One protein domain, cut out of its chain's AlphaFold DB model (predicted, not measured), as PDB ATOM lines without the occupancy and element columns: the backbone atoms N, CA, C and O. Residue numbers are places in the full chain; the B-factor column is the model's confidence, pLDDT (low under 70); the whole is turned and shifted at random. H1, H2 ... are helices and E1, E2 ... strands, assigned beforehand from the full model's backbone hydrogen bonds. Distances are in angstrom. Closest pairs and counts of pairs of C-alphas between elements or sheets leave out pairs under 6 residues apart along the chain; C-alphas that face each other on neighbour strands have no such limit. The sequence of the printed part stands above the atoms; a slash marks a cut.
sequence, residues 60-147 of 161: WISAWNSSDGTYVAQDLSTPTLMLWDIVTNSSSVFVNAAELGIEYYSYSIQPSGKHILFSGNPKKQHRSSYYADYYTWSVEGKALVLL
ATOM      1  N   TRP A  60      25.345 -12.673 -17.763       94.44
ATOM      2  CA  TRP A  60      26.155 -12.662 -16.545       94.44
ATOM      3  C   TRP A  60      26.023 -11.330 -15.810       94.44
ATOM      4  O   TRP A  60      26.003 -10.267 -16.439       94.44
ATOM      5  N   ILE A  61      25.961 -11.388 -14.481       92.44
ATOM      6  CA  ILE A  61      25.884 -10.197 -13.638       92.44
ATOM      7  C   ILE A  61      26.939 -10.241 -12.531       92.44
ATOM      8  O   ILE A  61      27.307 -11.300 -12.034       92.44
ATOM      9  N   SER A  62      27.395  -9.061 -12.127       87.81
ATOM     10  CA  SER A  62      28.268  -8.858 -10.963       87.81
ATOM     11  C   SER A  62      27.643  -7.896  -9.945       87.81
ATOM     12  O   SER A  62      28.342  -7.255  -9.159       87.81
ATOM     13  N   ALA A  63      26.325  -7.711 -10.025       84.81
ATOM     14  CA  ALA A  63      25.561  -6.812  -9.169       84.81
ATOM     15  C   ALA A  63      25.276  -7.455  -7.798       84.81
ATOM     16  O   ALA A  63      25.402  -8.660  -7.628       84.81
ATOM     17  N   TRP A  64      24.873  -6.655  -6.805       83.62
ATOM     18  CA  TRP A  64      24.417  -7.132  -5.482       83.62
ATOM     19  C   TRP A  64      25.377  -8.045  -4.700       83.62
ATOM     20  O   TRP A  64      24.922  -8.857  -3.898       83.62
ATOM     21  N   ASN A  65      26.693  -7.914  -4.890       83.69
ATOM     22  CA  ASN A  65      27.672  -8.860  -4.332       83.69
ATOM     23  C   ASN A  65      27.349 -10.317  -4.714       83.69
ATOM     24  O   ASN A  65      27.536 -11.225  -3.902       83.69
ATOM     25  N   SER A  66      26.814 -10.527  -5.921       86.44
ATOM     26  CA  SER A  66      26.500 -11.854  -6.430       86.44
ATOM     27  C   SER A  66      27.744 -12.739  -6.438       86.44
ATOM     28  O   SER A  66      28.861 -12.276  -6.687       86.44
ATOM     29  N   SER A  67      27.542 -14.023  -6.171       90.56
ATOM     30  CA  SER A  67      28.559 -15.055  -6.350       90.56
ATOM     31  C   SER A  67      28.980 -15.135  -7.821       90.56
ATOM     32  O   SER A  67      28.209 -14.818  -8.734       90.56
ATOM     33  N   ASP A  68      30.212 -15.585  -8.054       92.19
ATOM     34  CA  ASP A  68      30.615 -16.006  -9.393       92.19
ATOM     35  C   ASP A  68      29.698 -17.143  -9.868       92.19
ATOM     36  O   ASP A  68      29.301 -18.006  -9.083       92.19
ATOM     37  N   GLY A  69      29.326 -17.121 -11.146       94.12
ATOM     38  CA  GLY A  69      28.318 -18.029 -11.685       94.12
ATOM     39  C   GLY A  69      26.866 -17.538 -11.570       94.12
ATOM     40  O   GLY A  69      25.950 -18.310 -11.865       94.12
ATOM     41  N   THR A  70      26.640 -16.276 -11.184       96.38
ATOM     42  CA  THR A  70      25.302 -15.661 -11.179       96.38
ATOM     43  C   THR A  70      24.956 -15.030 -12.531       96.38
ATOM     44  O   THR A  70      25.722 -14.237 -13.086       96.38
ATOM     45  N   TYR A  71      23.772 -15.340 -13.062       95.88
ATOM     46  CA  TYR A  71      23.286 -14.792 -14.329       95.88
ATOM     47  C   TYR A  71      21.771 -14.589 -14.337       95.88
ATOM     48  O   TYR A  71      21.031 -15.178 -13.552       95.88
ATOM     49  N   VAL A  72      21.308 -13.757 -15.265       95.88
ATOM     50  CA  VAL A  72      19.895 -13.579 -15.581       95.88
ATOM     51  C   VAL A  72      19.578 -14.266 -16.902       95.88
ATOM     52  O   VAL A  72      20.334 -14.165 -17.869       95.88
ATOM     53  N   ALA A  73      18.455 -14.972 -16.942       95.19
ATOM     54  CA  ALA A  73      17.918 -15.587 -18.147       95.19
ATOM     55  C   ALA A  73      16.399 -15.426 -18.176       95.19
ATOM     56  O   ALA A  73      15.756 -15.332 -17.130       95.19
ATOM     57  N   GLN A  74      15.823 -15.392 -19.371       94.38
ATOM     58  CA  GLN A  74      14.374 -15.398 -19.526       94.38
ATOM     59  C   GLN A  74      13.825 -16.802 -19.241       94.38
ATOM     60  O   GLN A  74      14.463 -17.804 -19.568       94.38
ATOM     61  N   ASP A  75      12.652 -16.875 -18.618       93.06
ATOM     62  CA  ASP A  75      11.920 -18.123 -18.449       93.06
ATOM     63  C   ASP A  75      11.531 -18.736 -19.811       93.06
ATOM     64  O   ASP A  75      11.252 -18.030 -20.779       93.06
ATOM     65  N   LEU A  76      11.494 -20.068 -19.895       88.88
ATOM     66  CA  LEU A  76      11.217 -20.770 -21.158       88.88
ATOM     67  C   LEU A  76       9.768 -20.602 -21.637       88.88
ATOM     68  O   LEU A  76       9.484 -20.790 -22.818       88.88
ATOM     69  N   SER A  77       8.848 -20.296 -20.720       90.25
ATOM     70  CA  SER A  77       7.413 -20.205 -20.995       90.25
ATOM     71  C   SER A  77       6.872 -18.777 -20.956       90.25
ATOM     72  O   SER A  77       5.789 -18.519 -21.478       90.25
ATOM     73  N   THR A  78       7.610 -17.840 -20.352       92.88
ATOM     74  CA  THR A  78       7.163 -16.461 -20.136       92.88
ATOM     75  C   THR A  78       8.286 -15.443 -20.362       92.88
ATOM     76  O   THR A  78       9.461 -15.768 -20.227       92.88
ATOM     77  N   PRO A  79       7.963 -14.164 -20.623       93.06
ATOM     78  CA  PRO A  79       8.945 -13.077 -20.617       93.06
ATOM     79  C   PRO A  79       9.487 -12.707 -19.228       93.06
ATOM     80  O   PRO A  79      10.114 -11.670 -19.054       93.06
ATOM     81  N   THR A  80       9.260 -13.532 -18.207       96.00
ATOM     82  CA  THR A  80       9.807 -13.304 -16.867       96.00
ATOM     83  C   THR A  80      11.324 -13.445 -16.890       96.00
ATOM     84  O   THR A  80      11.855 -14.411 -17.436       96.00
ATOM     85  N   LEU A  81      12.030 -12.507 -16.258       96.19
ATOM     86  CA  LEU A  81      13.468 -12.612 -16.045       96.19
ATOM     87  C   LEU A  81      13.730 -13.347 -14.731       96.19
ATOM     88  O   LEU A  81      13.224 -12.959 -13.675       96.19
ATOM     89  N   MET A  82      14.548 -14.389 -14.801       96.44
ATOM     90  CA  MET A  82      14.942 -15.243 -13.687       96.44
ATOM     91  C   MET A  82      16.402 -14.980 -13.330       96.44
ATOM     92  O   MET A  82      17.257 -14.942 -14.215       96.44
ATOM     93  N   LEU A  83      16.689 -14.832 -12.040       95.81
ATOM     94  CA  LEU A  83      18.044 -14.804 -11.501       95.81
ATOM     95  C   LEU A  83      18.457 -16.225 -11.115       95.81
ATOM     96  O   LEU A  83      17.748 -16.874 -10.346       95.81
ATOM     97  N   TRP A  84      19.598 -16.677 -11.621       96.44
ATOM     98  CA  TRP A  84      20.154 -18.006 -11.399       96.44
ATOM     99  C   TRP A  84      21.530 -17.922 -10.750       96.44
ATOM    100  O   TRP A  84      22.346 -17.088 -11.136       96.44
ATOM    101  N   ASP A  85      21.801 -18.842  -9.829       95.88
ATOM    102  CA  ASP A  85      23.132 -19.131  -9.301       95.88
ATOM    103  C   ASP A  85      23.465 -20.595  -9.627       95.88
ATOM    104  O   ASP A  85      22.824 -21.532  -9.134       95.88
ATOM    105  N   ILE A  86      24.467 -20.798 -10.487       95.50
ATOM    106  CA  ILE A  86      24.864 -22.137 -10.946       95.50
ATOM    107  C   ILE A  86      25.606 -22.949  -9.880       95.50
ATOM    108  O   ILE A  86      25.554 -24.177  -9.905       95.50
ATOM    109  N   VAL A  87      26.283 -22.288  -8.938       95.69
ATOM    110  CA  VAL A  87      27.065 -22.949  -7.883       95.69
ATOM    111  C   VAL A  87      26.129 -23.615  -6.880       95.69
ATOM    112  O   VAL A  87      26.364 -24.741  -6.445       95.69
ATOM    113  N   THR A  88      25.047 -22.927  -6.533       95.81
ATOM    114  CA  THR A  88      24.025 -23.401  -5.593       95.81
ATOM    115  C   THR A  88      22.872 -24.130  -6.280       95.81
ATOM    116  O   THR A  88      22.069 -24.765  -5.597       95.81
ATOM    117  N   ASN A  89      22.790 -24.056  -7.615       95.94
ATOM    118  CA  ASN A  89      21.670 -24.545  -8.417       95.94
ATOM    119  C   ASN A  89      20.319 -23.986  -7.929       95.94
ATOM    120  O   ASN A  89      19.327 -24.709  -7.810       95.94
ATOM    121  N   SER A  90      20.304 -22.695  -7.594       95.81
ATOM    122  CA  SER A  90      19.119 -21.992  -7.108       95.81
ATOM    123  C   SER A  90      18.687 -20.905  -8.086       95.81
ATOM    124  O   SER A  90      19.492 -20.379  -8.859       95.81
ATOM    125  N   SER A  91      17.396 -20.581  -8.069       95.25
ATOM    126  CA  SER A  91      16.856 -19.493  -8.872       95.25
ATOM    127  C   SER A  91      15.719 -18.763  -8.180       95.25
ATOM    128  O   SER A  91      15.073 -19.273  -7.262       95.25
ATOM    129  N   SER A  92      15.498 -17.529  -8.614       95.56
ATOM    130  CA  SER A  92      14.421 -16.672  -8.133       95.56
ATOM    131  C   SER A  92      13.908 -15.775  -9.256       95.56
ATOM    132  O   SER A  92      14.607 -15.524 -10.240       95.56
ATOM    133  N   VAL A  93      12.673 -15.296  -9.121       96.19
ATOM    134  CA  VAL A  93      12.124 -14.306 -10.053       96.19
ATOM    135  C   VAL A  93      12.853 -12.986  -9.833       96.19
ATOM    136  O   VAL A  93      12.808 -12.430  -8.737       96.19
ATOM    137  N   PHE A  94      13.499 -12.485 -10.883       95.31
ATOM    138  CA  PHE A  94      14.156 -11.185 -10.863       95.31
ATOM    139  C   PHE A  94      13.188 -10.074 -11.270       95.31
ATOM    140  O   PHE A  94      13.004  -9.108 -10.532       95.31
ATOM    141  N   VAL A  95      12.523 -10.240 -12.418       96.19
ATOM    142  CA  VAL A  95      11.462  -9.339 -12.879       96.19
ATOM    143  C   VAL A  95      10.313 -10.152 -13.434       96.19
ATOM    144  O   VAL A  95      10.468 -10.886 -14.409       96.19
ATOM    145  N   ASN A  96       9.145  -9.987 -12.819       95.25
ATOM    146  CA  ASN A  96       7.911 -10.578 -13.301       95.25
ATOM    147  C   ASN A  96       7.373  -9.756 -14.477       95.25
ATOM    148  O   ASN A  96       7.002  -8.597 -14.306       95.25
ATOM    149  N   ALA A  97       7.292 -10.358 -15.663       92.44
ATOM    150  CA  ALA A  97       6.826  -9.648 -16.850       92.44
ATOM    151  C   ALA A  97       5.365  -9.189 -16.761       92.44
ATOM    152  O   ALA A  97       5.010  -8.177 -17.360       92.44
ATOM    153  N   ALA A  98       4.528  -9.872 -15.973       92.25
ATOM    154  CA  ALA A  98       3.152  -9.439 -15.745       92.25
ATOM    155  C   ALA A  98       3.077  -8.088 -15.007       92.25
ATOM    156  O   ALA A  98       2.090  -7.372 -15.154       92.25
ATOM    157  N   GLU A  99       4.116  -7.718 -14.247       94.12
ATOM    158  CA  GLU A  99       4.196  -6.425 -13.553       94.12
ATOM    159  C   GLU A  99       4.612  -5.277 -14.488       94.12
ATOM    160  O   GLU A  99       4.359  -4.118 -14.174       94.12
ATOM    161  N   LEU A 100       5.219  -5.578 -15.644       94.44
ATOM    162  CA  LEU A 100       5.698  -4.557 -16.579       94.44
ATOM    163  C   LEU A 100       4.555  -3.890 -17.352       94.44
ATOM    164  O   LEU A 100       4.665  -2.727 -17.731       94.44
ATOM    165  N   GLY A 101       3.472  -4.624 -17.625       92.00
ATOM    166  CA  GLY A 101       2.355  -4.122 -18.434       92.00
ATOM    167  C   GLY A 101       2.725  -3.805 -19.890       92.00
ATOM    168  O   GLY A 101       1.962  -3.127 -20.576       92.00
ATOM    169  N   ILE A 102       3.882  -4.282 -20.358       93.19
ATOM    170  CA  ILE A 102       4.367  -4.132 -21.731       93.19
ATOM    171  C   ILE A 102       4.897  -5.468 -22.252       93.19
ATOM    172  O   ILE A 102       5.426  -6.281 -21.494       93.19
ATOM    173  N   GLU A 103       4.815  -5.661 -23.564       93.12
ATOM    174  CA  GLU A 103       5.619  -6.659 -24.262       93.12
ATOM    175  C   GLU A 103       6.956  -6.017 -24.642       93.12
ATOM    176  O   GLU A 103       6.990  -4.970 -25.294       93.12
ATOM    177  N   TYR A 104       8.065  -6.621 -24.220       95.19
ATOM    178  CA  TYR A 104       9.398  -6.128 -24.548       95.19
ATOM    179  C   TYR A 104      10.078  -7.040 -25.575       95.19
ATOM    180  O   TYR A 104       9.896  -8.255 -25.588       95.19
ATOM    181  N   TYR A 105      10.893  -6.436 -26.432       93.56
ATOM    182  CA  TYR A 105      11.712  -7.110 -27.434       93.56
ATOM    183  C   TYR A 105      13.110  -7.452 -26.913       93.56
ATOM    184  O   TYR A 105      13.654  -8.514 -27.203       93.56
ATOM    185  N   SER A 106      13.714  -6.544 -26.148       93.44
ATOM    186  CA  SER A 106      15.045  -6.723 -25.566       93.44
ATOM    187  C   SER A 106      15.170  -5.938 -24.265       93.44
ATOM    188  O   SER A 106      14.422  -4.978 -24.047       93.44
ATOM    189  N   TYR A 107      16.118  -6.334 -23.418       94.75
ATOM    190  CA  TYR A 107      16.405  -5.691 -22.145       94.75
ATOM    191  C   TYR A 107      17.912  -5.501 -21.930       94.75
ATOM    192  O   TYR A 107      18.738  -6.194 -22.522       94.75
ATOM    193  N   SER A 108      18.268  -4.560 -21.061       94.31
ATOM    194  CA  SER A 108      19.630  -4.326 -20.589       94.31
ATOM    195  C   SER A 108      19.595  -4.009 -19.097       94.31
ATOM    196  O   SER A 108      18.914  -3.083 -18.660       94.31
ATOM    197  N   ILE A 109      20.302  -4.809 -18.306       93.75
ATOM    198  CA  ILE A 109      20.390  -4.646 -16.852       93.75
ATOM    199  C   ILE A 109      21.500  -3.642 -16.530       93.75
ATOM    200  O   ILE A 109      22.631  -3.800 -16.991       93.75
ATOM    201  N   GLN A 110      21.191  -2.630 -15.718       93.56
ATOM    202  CA  GLN A 110      22.196  -1.697 -15.212       93.56
ATOM    203  C   GLN A 110      23.269  -2.450 -14.402       93.56
ATOM    204  O   GLN A 110      22.906  -3.353 -13.651       93.56
ATOM    205  N   PRO A 111      24.558  -2.056 -14.429       90.50
ATOM    206  CA  PRO A 111      25.599  -2.726 -13.640       90.50
ATOM    207  C   PRO A 111      25.307  -2.833 -12.134       90.50
ATOM    208  O   PRO A 111      25.750  -3.771 -11.479       90.50
ATOM    209  N   SER A 112      24.543  -1.888 -11.574       91.56
ATOM    210  CA  SER A 112      24.107  -1.924 -10.169       91.56
ATOM    211  C   SER A 112      22.981  -2.930  -9.894       91.56
ATOM    212  O   SER A 112      22.685  -3.216  -8.734       91.56
ATOM    213  N   GLY A 113      22.308  -3.392 -10.949       91.25
ATOM    214  CA  GLY A 113      21.119  -4.229 -10.914       91.25
ATOM    215  C   GLY A 113      19.820  -3.493 -10.559       91.25
ATOM    216  O   GLY A 113      18.735  -4.030 -10.743       91.25
ATOM    217  N   LYS A 114      19.887  -2.244 -10.088       93.19
ATOM    218  CA  LYS A 114      18.715  -1.511  -9.570       93.19
ATOM    219  C   LYS A 114      17.710  -1.098 -10.642       93.19
ATOM    220  O   LYS A 114      16.540  -0.881 -10.324       93.19
ATOM    221  N   HIS A 115      18.171  -0.983 -11.883       94.94
ATOM    222  CA  HIS A 115      17.348  -0.587 -13.014       94.94
ATOM    223  C   HIS A 115      17.550  -1.518 -14.197       94.94
ATOM    224  O   HIS A 115      18.631  -2.080 -14.394       94.94
ATOM    225  N   ILE A 116      16.504  -1.635 -15.006       95.81
ATOM    226  CA  ILE A 116      16.532  -2.360 -16.271       95.81
ATOM    227  C   ILE A 116      15.959  -1.453 -17.345       95.81
ATOM    228  O   ILE A 116      14.911  -0.836 -17.153       95.81
ATOM    229  N   LEU A 117      16.641  -1.381 -18.476       97.00
ATOM    230  CA  LEU A 117      16.127  -0.752 -19.676       97.00
ATOM    231  C   LEU A 117      15.462  -1.817 -20.540       97.00
ATOM    232  O   LEU A 117      16.127  -2.746 -20.985       97.00
ATOM    233  N   PHE A 118      14.173  -1.663 -20.801       96.88
ATOM    234  CA  PHE A 118      13.425  -2.461 -21.761       96.88
ATOM    235  C   PHE A 118      13.241  -1.683 -23.060       96.88
ATOM    236  O   PHE A 118      13.106  -0.460 -23.051       96.88
ATOM    237  N   SER A 119      13.202  -2.406 -24.172       96.38
ATOM    238  CA  SER A 119      12.794  -1.891 -25.481       96.38
ATOM    239  C   SER A 119      11.508  -2.587 -25.914       96.38
ATOM    240  O   SER A 119      11.424  -3.811 -25.846       96.38
ATOM    241  N   GLY A 120      10.514  -1.819 -26.345       94.81
ATOM    242  CA  GLY A 120       9.233  -2.293 -26.870       94.81
ATOM    243  C   GLY A 120       8.950  -1.704 -28.251       94.81
ATOM    244  O   GLY A 120       9.634  -0.784 -28.703       94.81
ATOM    245  N   ASN A 121       7.946  -2.251 -28.939       94.12
ATOM    246  CA  ASN A 121       7.477  -1.775 -30.249       94.12
ATOM    247  C   ASN A 121       8.591  -1.559 -31.305       94.12
ATOM    248  O   ASN A 121       8.650  -0.494 -31.931       94.12
ATOM    249  N   PRO A 122       9.497  -2.533 -31.529       94.69
ATOM    250  CA  PRO A 122      10.641  -2.329 -32.409       94.69
ATOM    251  C   PRO A 122      10.221  -2.167 -33.879       94.69
ATOM    252  O   PRO A 122       9.507  -2.996 -34.445       94.69
ATOM    253  N   LYS A 123      10.748  -1.136 -34.544       95.69
ATOM    254  CA  LYS A 123      10.623  -0.904 -35.991       95.69
ATOM    255  C   LYS A 123      11.961  -1.162 -36.669       95.69
ATOM    256  O   LYS A 123      12.920  -0.406 -36.495       95.69
ATOM    257  N   LYS A 124      12.035  -2.237 -37.455       94.94
ATOM    258  CA  LYS A 124      13.260  -2.655 -38.154       94.94
ATOM    259  C   LYS A 124      13.761  -1.567 -39.111       94.94
ATOM    260  O   LYS A 124      12.975  -1.004 -39.861       94.94
ATOM    261  N   GLN A 125      15.073  -1.319 -39.104       93.94
ATOM    262  CA  GLN A 125      15.751  -0.436 -40.066       93.94
ATOM    263  C   GLN A 125      16.721  -1.231 -40.945       93.94
ATOM    264  O   GLN A 125      16.570  -1.322 -42.160       93.94
ATOM    265  N   HIS A 126      17.695  -1.881 -40.308       94.25
ATOM    266  CA  HIS A 126      18.722  -2.693 -40.963       94.25
ATOM    267  C   HIS A 126      18.954  -3.986 -40.178       94.25
ATOM    268  O   HIS A 126      18.289  -4.237 -39.172       94.25
ATOM    269  N   ARG A 127      19.924  -4.814 -40.601       94.12
ATOM    270  CA  ARG A 127      20.212  -6.129 -39.993       94.12
ATOM    271  C   ARG A 127      20.265  -6.098 -38.461       94.12
ATOM    272  O   ARG A 127      19.651  -6.965 -37.847       94.12
ATOM    273  N   SER A 128      20.887  -5.080 -37.865       90.31
ATOM    274  CA  SER A 128      21.032  -4.941 -36.403       90.31
ATOM    275  C   SER A 128      20.474  -3.632 -35.837       90.31
ATOM    276  O   SER A 128      20.600  -3.387 -34.644       90.31
ATOM    277  N   SER A 129      19.854  -2.794 -36.669       94.69
ATOM    278  CA  SER A 129      19.338  -1.481 -36.262       94.69
ATOM    279  C   SER A 129      17.816  -1.476 -36.263       94.69
ATOM    280  O   SER A 129      17.188  -2.033 -37.173       94.69
ATOM    281  N   TYR A 130      17.232  -0.826 -35.265       95.50
ATOM    282  CA  TYR A 130      15.798  -0.628 -35.119       95.50
ATOM    283  C   TYR A 130      15.535   0.662 -34.337       95.50
ATOM    284  O   TYR A 130      16.416   1.132 -33.621       95.50
ATOM    285  N   TYR A 131      14.341   1.224 -34.493       96.94
ATOM    286  CA  TYR A 131      13.802   2.196 -33.545       96.94
ATOM    287  C   TYR A 131      12.912   1.475 -32.536       96.94
ATOM    288  O   TYR A 131      12.332   0.447 -32.887       96.94
ATOM    289  N   ALA A 132      12.792   1.980 -31.314       96.38
ATOM    290  CA  ALA A 132      11.944   1.386 -30.283       96.38
ATOM    291  C   ALA A 132      11.449   2.433 -29.285       96.38
ATOM    292  O   ALA A 132      11.988   3.536 -29.199       96.38
ATOM    293  N   ASP A 133      10.432   2.049 -28.522       96.50
ATOM    294  CA  ASP A 133      10.067   2.718 -27.281       96.50
ATOM    295  C   ASP A 133      10.924   2.139 -26.157       96.50
ATOM    296  O   ASP A 133      11.016   0.919 -26.007       96.50
ATOM    297  N   TYR A 134      11.560   2.995 -25.363       97.06
ATOM    298  CA  TYR A 134      12.403   2.565 -24.256       97.06
ATOM    299  C   TYR A 134      11.760   2.853 -22.909       97.06
ATOM    300  O   TYR A 134      11.156   3.906 -22.696       97.06
ATOM    301  N   TYR A 135      11.920   1.921 -21.979       96.38
ATOM    302  CA  TYR A 135      11.311   1.986 -20.661       96.38
ATOM    303  C   TYR A 135      12.350   1.656 -19.600       96.38
ATOM    304  O   TYR A 135      13.057   0.658 -19.708       96.38
ATOM    305  N   THR A 136      12.446   2.477 -18.564       96.56
ATOM    306  CA  THR A 136      13.269   2.196 -17.391       96.56
ATOM    307  C   THR A 136      12.398   1.594 -16.299       96.56
ATOM    308  O   THR A 136      11.446   2.215 -15.833       96.56
ATOM    309  N   TRP A 137      12.734   0.378 -15.890       97.25
ATOM    310  CA  TRP A 137      12.135  -0.322 -14.764       97.25
ATOM    311  C   TRP A 137      12.991  -0.141 -13.515       97.25
ATOM    312  O   TRP A 137      14.190  -0.420 -13.548       97.25
ATOM    313  N   SER A 138      12.383   0.289 -12.411       95.75
ATOM    314  CA  SER A 138      12.993   0.242 -11.079       95.75
ATOM    315  C   SER A 138      12.695  -1.104 -10.424       95.75
ATOM    316  O   SER A 138      11.532  -1.426 -10.191       95.75
ATOM    317  N   VAL A 139      13.736  -1.871 -10.085       93.12
ATOM    318  CA  VAL A 139      13.577  -3.191  -9.451       93.12
ATOM    319  C   VAL A 139      12.980  -3.069  -8.048       93.12
ATOM    320  O   VAL A 139      12.093  -3.834  -7.684       93.12
ATOM    321  N   GLU A 140      13.439  -2.088  -7.272       92.75
ATOM    322  CA  GLU A 140      12.947  -1.841  -5.912       92.75
ATOM    323  C   GLU A 140      11.565  -1.181  -5.925       92.75
ATOM    324  O   GLU A 140      10.658  -1.609  -5.214       92.75
ATOM    325  N   GLY A 141      11.394  -0.151  -6.760       94.19
ATOM    326  CA  GLY A 141      10.156   0.623  -6.823       94.19
ATOM    327  C   GLY A 141       9.027  -0.059  -7.592       94.19
ATOM    328  O   GLY A 141       7.895   0.410  -7.517       94.19
ATOM    329  N   LYS A 142       9.327  -1.126  -8.345       95.00
ATOM    330  CA  LYS A 142       8.398  -1.804  -9.262       95.00
ATOM    331  C   LYS A 142       7.638  -0.830 -10.162       95.00
ATOM    332  O   LYS A 142       6.423  -0.914 -10.337       95.00
ATOM    333  N   ALA A 143       8.373   0.141 -10.687       95.38
ATOM    334  CA  ALA A 143       7.825   1.229 -11.476       95.38
ATOM    335  C   ALA A 143       8.474   1.236 -12.854       95.38
ATOM    336  O   ALA A 143       9.703   1.225 -12.965       95.38
ATOM    337  N   LEU A 144       7.634   1.280 -13.886       95.81
ATOM    338  CA  LEU A 144       8.053   1.426 -15.270       95.81
ATOM    339  C   LEU A 144       7.831   2.872 -15.712       95.81
ATOM    340  O   LEU A 144       6.722   3.394 -15.612       95.81
ATOM    341  N   VAL A 145       8.883   3.511 -16.214       95.75
ATOM    342  CA  VAL A 145       8.840   4.891 -16.705       95.75
ATOM    343  C   VAL A 145       9.343   4.922 -18.141       95.75
ATOM    344  O   VAL A 145      10.304   4.235 -18.481       95.75
ATOM    345  N   LEU A 146       8.695   5.713 -18.993       95.25
ATOM    346  CA  LEU A 146       9.175   5.981 -20.349       95.25
ATOM    347  C   LEU A 146      10.536   6.683 -20.275       95.25
ATOM    348  O   LEU A 146      10.707   7.616 -19.492       95.25
ATOM    349  N   LEU A 147      11.497   6.262 -21.097       94.38
ATOM    350  CA  LEU A 147      12.812   6.905 -21.131       94.38
ATOM    351  C   LEU A 147      12.712   8.358 -21.618       94.38
ATOM    352  O   LEU A 147      13.390   9.239 -21.095       94.38
TER     353      LEU A 147
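Overview. This is residues 60 to 147 of the 161 residues of an uncharacterized protein of Tuber magnatum (white Piedmont truffle) (UniProt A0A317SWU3). What shape does the model have? Two small antiparallel sheets follow each other along the printed part, three strands E1 to E3 and then four strands E4 to E7, with the short helix H1 at the join between them. The second sheet has a long twisted hairpin, E5 with E6, which runs on beyond the short strands E4 and E7 and reaches one end of the longest axis near Gln 125. What is it made of? The printed part has 88 residues, with seven named strands and one named helix in the order E1 E2 E3 H1 E4 E5 E6 E7, and its class is mostly strand. Each sheet is a meander, in which each strand is the antiparallel neighbour of the one before, in the orders E1 - E2 - E3 and E4 - E5 - E6 - E7. The whole is compact, with a radius of gyration of the C-alphas of 13.8 A and spans of 41 by 31 by 26 A.

Arrangement. How is the first sheet paired? E1, residues 70 to 74, and E2, residues 81 to 85, form a hairpin, antiparallel at 151 degrees, with N 73 and O 82 at 3.0 A. E2 and E3, residues 90 to 95, form another, at 153 degrees, with N 83 and O 92 at 2.8 A. This sheet is strongly twisted, but only just, its C-alphas lying up to 4.2 A off its best plane. Where does the helix stand? H1, residues 97 to 100, is not on the first sheet, and its closest C-alpha pair with E2 is Leu 81 and Ala 97, 7.3 A apart. H1 is too short for any O i to N i+4 pair inside it, and its one O i to N i+3 pair is within hydrogen-bond range. How is the second sheet paired? E4, residues 106 to 109, and E5, residues 115 to 124, are a hairpin, antiparallel at 159 degrees, with N 108 and O 117 at 2.8 A. E5 and E6, residues 130 to 138, are a hairpin at 160 degrees, with N 118 and O 135 at 2.8 A and N 123 and O 131 at 2.8 A. E6 and E7, residues 143 to 146, are a hairpin at 149 degrees, with N 136 and O 145 at 2.8 A. How do the two sheets meet? Each strand of the first sheet is apart from each strand of the second. H1 is on the second sheet but only grazes it, with residues 99 to 100, and the closest C-alphas of H1 and E7 are those of Leu 100 and Leu 144, 6.6 A apart.

Along the chain. Where does the first strand begin? C-alpha 70 of E1 is at (25.302, -15.661, -11.179), and E1 is 13.8 A long from first to last C-alpha. E2 is 13.5 A and E3 15.9 A long. Where are the longest strands? E5 is 25.6 A long, ends at C-alpha 124 at (13.260, -2.655, -38.154), and bends by 64 degrees at residue 121. E6 is 24.2 A long. Where does the last strand end? E7, 10.2 A long, ends at C-alpha 146 at (9.175, 5.981, -20.349), while E4 is 10.4 A and H1 5.2 A long.

Size, cuts and confidence. How large is the whole? The two C-alphas farthest apart are those of Thr 88 and Gln 125, 42.2 A. Is the printed part continuous? It has no cut, and no link is long; the link from E1 to E2, 6 residues, is short, and the other links are tight. Is confidence low anywhere? No printed residue is under 70, and the mean pLDDT of the printed part is 94.0.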